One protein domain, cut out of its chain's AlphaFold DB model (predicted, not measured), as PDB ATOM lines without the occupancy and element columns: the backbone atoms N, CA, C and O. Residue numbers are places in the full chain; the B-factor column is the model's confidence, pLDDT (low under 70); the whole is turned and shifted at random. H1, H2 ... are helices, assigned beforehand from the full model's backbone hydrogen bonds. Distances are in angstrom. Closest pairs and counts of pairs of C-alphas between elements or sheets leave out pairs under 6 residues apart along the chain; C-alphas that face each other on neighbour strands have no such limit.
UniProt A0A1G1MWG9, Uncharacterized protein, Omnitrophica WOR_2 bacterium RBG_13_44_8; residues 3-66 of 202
ATOM      1  N   ASP A   3       0.075 -46.821 -12.880       57.56
ATOM      2  CA  ASP A   3      -0.598 -45.526 -13.102       57.56
ATOM      3  C   ASP A   3      -2.113 -45.637 -13.192       57.56
ATOM      4  O   ASP A   3      -2.799 -44.665 -12.901       57.56
ATOM      5  N   TYR A   4      -2.655 -46.823 -13.485       63.91
ATOM      6  CA  TYR A   4      -4.095 -47.046 -13.406       63.91
ATOM      7  C   TYR A   4      -4.599 -46.804 -11.981       63.91
ATOM      8  O   TYR A   4      -5.578 -46.097 -11.788       63.91
ATOM      9  N   GLY A   5      -3.892 -47.311 -10.964       63.19
ATOM     10  CA  GLY A   5      -4.294 -47.134  -9.567       63.19
ATOM     11  C   GLY A   5      -4.308 -45.670  -9.118       63.19
ATOM     12  O   GLY A   5      -5.191 -45.293  -8.350       63.19
ATOM     13  N   LYS A   6      -3.361 -44.854  -9.606       67.25
ATOM     14  CA  LYS A   6      -3.317 -43.406  -9.350       67.25
ATOM     15  C   LYS A   6      -4.375 -42.656 -10.159       67.25
ATOM     16  O   LYS A   6      -5.150 -41.914  -9.574       67.25
ATOM     17  N   ALA A   7      -4.469 -42.913 -11.462       69.06
ATOM     18  CA  ALA A   7      -5.431 -42.261 -12.347       69.06
ATOM     19  C   ALA A   7      -6.885 -42.555 -11.948       69.06
ATOM     20  O   ALA A   7      -7.719 -41.651 -11.943       69.06
ATOM     21  N   VAL A   8      -7.191 -43.798 -11.559       70.06
ATOM     22  CA  VAL A   8      -8.501 -44.175 -11.011       70.06
ATOM     23  C   VAL A   8      -8.755 -43.449  -9.699       70.06
ATOM     24  O   VAL A   8      -9.813 -42.845  -9.565       70.06
ATOM     25  N   ASN A   9      -7.792 -43.431  -8.770       73.69
ATOM     26  CA  ASN A   9      -7.949 -42.699  -7.511       73.69
ATOM     27  C   ASN A   9      -8.214 -41.210  -7.743       73.69
ATOM     28  O   ASN A   9      -9.165 -40.675  -7.189       73.69
ATOM     29  N   GLU A  10      -7.434 -40.550  -8.595       78.44
ATOM     30  CA  GLU A  10      -7.603 -39.129  -8.911       78.44
ATOM     31  C   GLU A  10      -8.954 -38.847  -9.585       78.44
ATOM     32  O   GLU A  10      -9.672 -37.925  -9.187       78.44
ATOM     33  N   MET A  11      -9.336 -39.652 -10.584       79.44
ATOM     34  CA  MET A  11     -10.603 -39.492 -11.300       79.44
ATOM     35  C   MET A  11     -11.803 -39.688 -10.370       79.44
ATOM     36  O   MET A  11     -12.731 -38.870 -10.377       79.44
ATOM     37  N   PHE A  12     -11.792 -40.750  -9.565       78.62
ATOM     38  CA  PHE A  12     -12.880 -41.051  -8.642       78.62
ATOM     39  C   PHE A  12     -12.923 -40.073  -7.480       78.62
ATOM     40  O   PHE A  12     -14.006 -39.584  -7.185       78.62
ATOM     41  N   ALA A  13     -11.791 -39.719  -6.867       81.38
ATOM     42  CA  ALA A  13     -11.760 -38.720  -5.801       81.38
ATOM     43  C   ALA A  13     -12.354 -37.394  -6.290       81.38
ATOM     44  O   ALA A  13     -13.213 -36.813  -5.630       81.38
ATOM     45  N   LYS A  14     -11.986 -36.952  -7.500       82.94
ATOM     46  CA  LYS A  14     -12.544 -35.738  -8.109       82.94
ATOM     47  C   LYS A  14     -14.041 -35.857  -8.403       82.94
ATOM     48  O   LYS A  14     -14.787 -34.904  -8.187       82.94
ATOM     49  N   THR A  15     -14.486 -37.005  -8.910       81.75
ATOM     50  CA  THR A  15     -15.905 -37.252  -9.220       81.75
ATOM     51  C   THR A  15     -16.746 -37.331  -7.950       81.75
ATOM     52  O   THR A  15     -17.771 -36.660  -7.855       81.75
ATOM     53  N   MET A  16     -16.287 -38.072  -6.944       81.19
ATOM     54  CA  MET A  16     -16.976 -38.219  -5.667       81.19
ATOM     55  C   MET A  16     -17.004 -36.923  -4.870       81.19
ATOM     56  O   MET A  16     -18.046 -36.618  -4.310       81.19
ATOM     57  N   LYS A  17     -15.945 -36.100  -4.884       86.12
ATOM     58  CA  LYS A  17     -16.000 -34.752  -4.289       86.12
ATOM     59  C   LYS A  17     -17.130 -33.919  -4.901       86.12
ATOM     60  O   LYS A  17     -17.922 -33.333  -4.170       86.12
ATOM     61  N   LYS A  18     -17.288 -33.942  -6.229       85.00
ATOM     62  CA  LYS A  18     -18.407 -33.262  -6.906       85.00
ATOM     63  C   LYS A  18     -19.773 -33.841  -6.541       85.00
ATOM     64  O   LYS A  18     -20.708 -33.077  -6.325       85.00
ATOM     65  N   ILE A  19     -19.898 -35.167  -6.475       82.88
ATOM     66  CA  ILE A  19     -21.141 -35.823  -6.049       82.88
ATOM     67  C   ILE A  19     -21.471 -35.432  -4.605       82.88
ATOM     68  O   ILE A  19     -22.604 -35.060  -4.331       82.88
ATOM     69  N   ASN A  20     -20.488 -35.428  -3.706       83.62
ATOM     70  CA  ASN A  20     -20.665 -35.018  -2.317       83.62
ATOM     71  C   ASN A  20     -21.132 -33.559  -2.221       83.62
ATOM     72  O   ASN A  20     -22.082 -33.282  -1.499       83.62
ATOM     73  N   LEU A  21     -20.547 -32.635  -2.990       85.56
ATOM     74  CA  LEU A  21     -21.014 -31.242  -3.028       85.56
ATOM     75  C   LEU A  21     -22.490 -31.127  -3.428       85.56
ATOM     76  O   LEU A  21     -23.218 -30.315  -2.863       85.56
ATOM     77  N   LEU A  22     -22.944 -31.950  -4.378       81.81
ATOM     78  CA  LEU A  22     -24.349 -31.989  -4.786       81.81
ATOM     79  C   LEU A  22     -25.239 -32.609  -3.699       81.81
ATOM     80  O   LEU A  22     -26.282 -32.051  -3.374       81.81
ATOM     81  N   MET A  23     -24.814 -33.732  -3.122       78.50
ATOM     82  CA  MET A  23     -25.567 -34.501  -2.125       78.50
ATOM     83  C   MET A  23     -25.693 -33.780  -0.775       78.50
ATOM     84  O   MET A  23     -26.689 -33.946  -0.076       78.50
ATOM     85  N   PHE A  24     -24.713 -32.946  -0.420       83.38
ATOM     86  CA  PHE A  24     -24.695 -32.132   0.799       83.38
ATOM     87  C   PHE A  24     -24.960 -30.644   0.511       83.38
ATOM     88  O   PHE A  24     -24.563 -29.770   1.276       83.38
ATOM     89  N   SER A  25     -25.657 -30.339  -0.590       80.56
ATOM     90  CA  SER A  25     -26.029 -28.965  -0.963       80.56
ATOM     91  C   SER A  25     -27.209 -28.400  -0.158       80.56
ATOM     92  O   SER A  25     -27.454 -27.195  -0.189       80.56
ATOM     93  N   SER A  26     -27.946 -29.247   0.572       82.19
ATOM     94  CA  SER A  26     -29.072 -28.833   1.416       82.19
ATOM     95  C   SER A  26     -29.163 -29.646   2.708       82.19
ATOM     96  O   SER A  26     -28.885 -30.847   2.721       82.19
ATOM     97  N   GLU A  27     -29.644 -29.015   3.782       79.81
ATOM     98  CA  GLU A  27     -29.869 -29.676   5.079       79.81
ATOM     99  C   GLU A  27     -30.827 -30.868   4.974       79.81
ATOM    100  O   GLU A  27     -30.612 -31.897   5.610       79.81
ATOM    101  N   LYS A  28     -31.847 -30.772   4.110       83.31
ATOM    102  CA  LYS A  28     -32.808 -31.857   3.880       83.31
ATOM    103  C   LYS A  28     -32.147 -33.105   3.288       83.31
ATOM    104  O   LYS A  28     -32.459 -34.215   3.714       83.31
ATOM    105  N   GLN A  29     -31.256 -32.940   2.308       81.12
ATOM    106  CA  GLN A  29     -30.541 -34.065   1.697       81.12
ATOM    107  C   GLN A  29     -29.487 -34.637   2.646       81.12
ATOM    108  O   GLN A  29     -29.425 -35.853   2.814       81.12
ATOM    109  N   ALA A  30     -28.740 -33.771   3.338       84.00
ATOM    110  CA  ALA A  30     -27.769 -34.184   4.346       84.00
ATOM    111  C   ALA A  30     -28.424 -35.024   5.459       84.00
ATOM    112  O   ALA A  30     -27.903 -36.078   5.819       84.00
ATOM    113  N   ALA A  31     -29.605 -34.617   5.940       84.75
ATOM    114  CA  ALA A  31     -30.365 -35.355   6.947       84.75
ATOM    115  C   ALA A  31     -30.858 -36.718   6.441       84.75
ATOM    116  O   ALA A  31     -30.804 -37.702   7.176       84.75
ATOM    117  N   ALA A  32     -31.306 -36.799   5.184       85.69
ATOM    118  CA  ALA A  32     -31.734 -38.061   4.583       85.69
ATOM    119  C   ALA A  32     -30.569 -39.057   4.432       85.69
ATOM    120  O   ALA A  32     -30.750 -40.249   4.674       85.69
ATOM    121  N   ILE A  33     -29.379 -38.573   4.066       84.50
ATOM    122  CA  ILE A  33     -28.173 -39.402   3.944       84.50
ATOM    123  C   ILE A  33     -27.721 -39.895   5.318       84.50
ATOM    124  O   ILE A  33     -27.499 -41.090   5.470       84.50
ATOM    125  N   LEU A  34     -27.637 -39.007   6.315       85.44
ATOM    126  CA  LEU A  34     -27.285 -39.378   7.691       85.44
ATOM    127  C   LEU A  34     -28.209 -40.470   8.220       85.44
ATOM    128  O   LEU A  34     -27.727 -41.519   8.627       85.44
ATOM    129  N   LYS A  35     -29.526 -40.269   8.110       86.44
ATOM    130  CA  LYS A  35     -30.512 -41.259   8.549       86.44
ATOM    131  C   LYS A  35     -30.296 -42.621   7.881       86.44
ATOM    132  O   LYS A  35     -30.319 -43.641   8.557       86.44
ATOM    133  N   LYS A  36     -30.047 -42.633   6.569       85.44
ATOM    134  CA  LYS A  36     -29.788 -43.870   5.828       85.44
ATOM    135  C   LYS A  36     -28.503 -44.564   6.289       85.44
ATOM    136  O   LYS A  36     -28.488 -45.777   6.434       85.44
ATOM    137  N   VAL A  37     -27.436 -43.810   6.555       84.19
ATOM    138  CA  VAL A  37     -26.181 -44.379   7.070       84.19
ATOM    139  C   VAL A  37     -26.376 -44.965   8.469       84.19
ATOM    140  O   VAL A  37     -25.859 -46.044   8.745       84.19
ATOM    141  N   GLU A  38     -27.135 -44.303   9.344       88.38
ATOM    142  CA  GLU A  38     -27.457 -44.839  10.673       88.38
ATOM    143  C   GLU A  38     -28.289 -46.131  10.585       88.38
ATOM    144  O   GLU A  38     -28.046 -47.069  11.340       88.38
ATOM    145  N   GLU A  39     -29.230 -46.205   9.638       88.88
ATOM    146  CA  GLU A  39     -30.018 -47.412   9.348       88.88
ATOM    147  C   GLU A  39     -29.138 -48.558   8.813       88.88
ATOM    148  O   GLU A  39     -29.244 -49.684   9.297       88.88
ATOM    149  N   ASP A  40     -28.240 -48.270   7.864       84.69
ATOM    150  CA  ASP A  40     -27.389 -49.271   7.207       84.69
ATOM    151  C   ASP A  40     -26.261 -49.789   8.125       84.69
ATOM    152  O   ASP A  40     -25.854 -50.947   8.030       84.69
ATOM    153  N   THR A  41     -25.735 -48.941   9.016       84.06
ATOM    154  CA  THR A  41     -24.588 -49.276   9.887       84.06
ATOM    155  C   THR A  41     -24.982 -49.628  11.320       84.06
ATOM    156  O   THR A  41     -24.171 -50.190  12.059       84.06
ATOM    157  N   GLY A  42     -26.198 -49.273  11.746       85.12
ATOM    158  CA  GLY A  42     -26.652 -49.379  13.135       85.12
ATOM    159  C   GLY A  42     -25.935 -48.432  14.106       85.12
ATOM    160  O   GLY A  42     -26.158 -48.515  15.316       85.12
ATOM    161  N   GLN A  43     -25.063 -47.546  13.615       84.00
ATOM    162  CA  GLN A  43     -24.316 -46.588  14.425       84.00
ATOM    163  C   GLN A  43     -24.989 -45.223  14.364       84.00
ATOM    164  O   GLN A  43     -25.240 -44.707  13.281       84.00
ATOM    165  N   LYS A  44     -25.238 -44.609  15.527       80.56
ATOM    166  CA  LYS A  44     -25.646 -43.201  15.583       80.56
ATOM    167  C   LYS A  44     -24.448 -42.305  15.319       80.56
ATOM    168  O   LYS A  44     -23.420 -42.443  15.981       80.56
ATOM    169  N   ILE A  45     -24.601 -41.377  14.385       79.12
ATOM    170  CA  ILE A  45     -23.540 -40.450  14.006       79.12
ATOM    171  C   ILE A  45     -23.794 -39.121  14.711       79.12
ATOM    172  O   ILE A  45     -24.700 -38.371  14.357       79.12
ATOM    173  N   ASP A  46     -22.961 -38.813  15.704       80.12
ATOM    174  CA  ASP A  46     -23.030 -37.561  16.462       80.12
ATOM    175  C   ASP A  46     -22.293 -36.426  15.728       80.12
ATOM    176  O   ASP A  46     -21.216 -35.976  16.117       80.12
ATOM    177  N   ILE A  47     -22.843 -36.007  14.585       80.81
ATOM    178  CA  ILE A  47     -22.355 -34.864  13.807       80.81
ATOM    179  C   ILE A  47     -23.513 -33.903  13.544       80.81
ATOM    180  O   ILE A  47     -24.572 -34.287  13.048       80.81
ATOM    181  N   SER A  48     -23.291 -32.611  13.807       85.88
ATOM    182  CA  SER A  48     -24.257 -31.577  13.428       85.88
ATOM    183  C   SER A  48     -24.381 -31.474  11.901       85.88
ATOM    184  O   SER A  48     -23.374 -31.398  11.195       85.88
ATOM    185  N   LEU A  49     -25.615 -31.401  11.391       82.06
ATOM    186  CA  LEU A  49     -25.898 -31.268   9.952       82.06
ATOM    187  C   LEU A  49     -25.142 -30.102   9.310       82.06
ATOM    188  O   LEU A  49     -24.548 -30.254   8.245       82.06
ATOM    189  N   LYS A  50     -25.119 -28.956   9.994       82.62
ATOM    190  CA  LYS A  50     -24.406 -27.760   9.543       82.62
ATOM    191  C   LYS A  50     -22.897 -27.995   9.456       82.62
ATOM    192  O   LYS A  50     -22.290 -27.672   8.442       82.62
ATOM    193  N   GLY A  51     -22.306 -28.631  10.470       82.69
ATOM    194  CA  GLY A  51     -20.885 -28.980  10.463       82.69
ATOM    195  C   GLY A  51     -20.510 -29.957   9.345       82.69
ATOM    196  O   GLY A  51     -19.448 -29.812   8.745       82.69
ATOM    197  N   LEU A  52     -21.390 -30.910   9.020       83.50
ATOM    198  CA  LEU A  52     -21.180 -31.838   7.905       83.50
ATOM    199  C   LEU A  52     -21.198 -31.117   6.550       83.50
ATOM    200  O   LEU A  52     -20.327 -31.356   5.714       83.50
ATOM    201  N   ILE A  53     -22.163 -30.218   6.347       84.94
ATOM    202  CA  ILE A  53     -22.269 -29.414   5.125       84.94
ATOM    203  C   ILE A  53     -21.031 -28.527   4.966       84.94
ATOM    204  O   ILE A  53     -20.393 -28.567   3.915       84.94
ATOM    205  N   ASP A  54     -20.634 -27.805   6.016       86.12
ATOM    206  CA  ASP A  54     -19.459 -26.924   5.998       86.12
ATOM    207  C   ASP A  54     -18.155 -27.704   5.736       86.12
ATOM    208  O   ASP A  54     -17.247 -27.222   5.049       86.12
ATOM    209  N   PHE A  55     -18.047 -28.930   6.258       85.06
ATOM    210  CA  PHE A  55     -16.906 -29.813   6.014       85.06
ATOM    211  C   PHE A  55     -16.825 -30.257   4.548       85.06
ATOM    212  O   PHE A  55     -15.760 -30.161   3.932       85.06
ATOM    213  N   VAL A  56     -17.950 -30.701   3.976       86.12
ATOM    214  CA  VAL A  56     -18.014 -31.160   2.583       86.12
ATOM    215  C   VAL A  56     -17.793 -30.003   1.610       86.12
ATOM    216  O   VAL A  56     -17.004 -30.144   0.676       86.12
ATOM    217  N   GLN A  57     -18.435 -28.856   1.849       83.56
ATOM    218  CA  GLN A  57     -18.295 -27.651   1.023       83.56
ATOM    219  C   GLN A  57     -16.892 -27.048   1.088       83.56
ATOM    220  O   GLN A  57     -16.426 -26.475   0.108       83.56
ATOM    221  N   GLY A  58     -16.195 -27.202   2.216       84.19
ATOM    222  CA  GLY A  58     -14.810 -26.762   2.345       84.19
ATOM    223  C   GLY A  58     -13.804 -27.605   1.554       84.19
ATOM    224  O   GLY A  58     -12.648 -27.203   1.476       84.19
ATOM    225  N   GLU A  59     -14.194 -28.773   1.020       81.31
ATOM    226  CA  GLU A  59     -13.313 -29.737   0.331       81.31
ATOM    227  C   GLU A  59     -12.029 -30.106   1.114       81.31
ATOM    228  O   GLU A  59     -11.041 -30.565   0.540       81.31
ATOM    229  N   ARG A  60     -12.041 -29.947   2.446       79.00
ATOM    230  CA  ARG A  60     -10.883 -30.146   3.342       79.00
ATOM    231  C   ARG A  60     -10.656 -31.617   3.705       79.00
ATOM    232  O   ARG A  60     -10.385 -31.945   4.856       79.00
ATOM    233  N   TYR A  61     -10.815 -32.507   2.735       82.00
ATOM    234  CA  TYR A  61     -10.640 -33.942   2.912       82.00
ATOM    235  C   TYR A  61     -10.091 -34.579   1.645       82.00
ATOM    236  O   TYR A  61     -10.371 -34.122   0.534       82.00
ATOM    237  N   ASP A  62      -9.358 -35.672   1.814       81.56
ATOM    238  CA  ASP A  62      -8.926 -36.522   0.716       81.56
ATOM    239  C   ASP A  62      -9.673 -37.845   0.754       81.56
ATOM    240  O   ASP A  62      -9.974 -38.395   1.812       81.56
ATOM    241  N   LEU A  63     -10.021 -38.328  -0.436       81.31
ATOM    242  CA  LEU A  63     -10.663 -39.619  -0.609       81.31
ATOM    243  C   LEU A  63      -9.591 -40.609  -1.032       81.31
ATOM    244  O   LEU A  63      -9.129 -40.584  -2.174       81.31
ATOM    245  N   GLU A  64      -9.204 -41.477  -0.107       79.00
ATOM    246  CA  GLU A  64      -8.400 -42.641  -0.437       79.00
ATOM    247  C   GLU A  64      -9.320 -43.825  -0.705       79.00
ATOM    248  O   GLU A  64     -10.114 -44.246   0.134       79.00
ATOM    249  N   ILE A  65      -9.219 -44.360  -1.914       79.19
ATOM    250  CA  ILE A  65      -9.983 -45.529  -2.316       79.19
ATOM    251  C   ILE A  65      -9.168 -46.765  -1.962       79.19
ATOM    252  O   ILE A  65      -8.028 -46.920  -2.423       79.19
ATOM    253  N   SER A  66      -9.770 -47.653  -1.171       83.31
ATOM    254  CA  SER A  66      -9.122 -48.890  -0.755       83.31
ATOM    255  C   SER A  66      -8.709 -49.734  -1.965       83.31
ATOM    256  O   SER A  66      -9.261 -49.650  -3.071       83.31
TER     257      SER A  66
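AT A GLANCE: This is residues 3 to 66 of the 202 residues of an uncharacterized protein of Omnitrophica WOR_2 bacterium RBG_13_44_8 (UniProt A0A1G1MWG9). One long helix, H1, makes a long arm, and past its last residue, Met 23, a tight turn leads round a corner into a second helix, H2, the two forming an open V. A short third helix, H3, sits at the corner of the V and packs across residues 27 to 31 of H2, and after it comes an unnamed tail, residues 58 to 66. Residues 38 to 43, of which 38 to 41 belong to H2, stick out. The printed part has 64 residues with three named helices, H1, H2 and H3 in that order, and no named strand; the class is all helix. The whole is only just loose, close to compact, with a radius of gyration of the C-alphas of 13.3 A, and its outline is elongated, 38 by 25 by 15 A.

IN THESE COORDINATES: H1, the longest helix, is residues 3 to 23 and measures 29.4 A from first to last C-alpha, from C-alpha 3 at (-0.598, -45.526, -13.102) to C-alpha 23 at (-25.567, -34.501, -2.125). H2 is residues 27 to 41, 20.9 A long. H3 is residues 49 to 57, 12.3 A long, and ends with C-alpha 57 at (-18.295, -27.651, 1.023).

HOW THE PARTS SIT: H1 and H2 are close but not clearly touching, with the closest C-alphas, those of Met 23 and Gln 29, 6.3 A apart. They run opposite ways at a steep tilt of 57 degrees. H1 and H3 only just touch, and only at their ends, with 3 pairs of C-alphas within 8 A. H1 touches H3 with residues 20 to 21 alone, and the closest C-alphas are those of Leu 21 and Gln 57, 6.1 A apart. H1 and H3 run opposite ways at a steep tilt of 43 degrees. H2 touches H3 with residues 27 to 31 alone; the closest C-alphas, those of Glu 27 and Leu 49, are 6.5 A apart. The lines of H2 and H3 are about perpendicular, at 81 degrees. In H1, H2 and H3 every O i to N i+4 pair is within hydrogen-bond range.

THE WHOLE: The two C-alphas farthest apart are those of Asp 3 and Lys 28, 38.9 A, while the first and last printed C-alphas, those of Asp 3 and Ser 66, are 15.4 A apart. The printed part has no cut. The link from H1 to H2, 3 residues, is tight, and the link from H2 to H3, 7 residues, is short. The mean pLDDT of the printed part is 81.1, and the model's confidence is low, under 70, at residues 3 to 7.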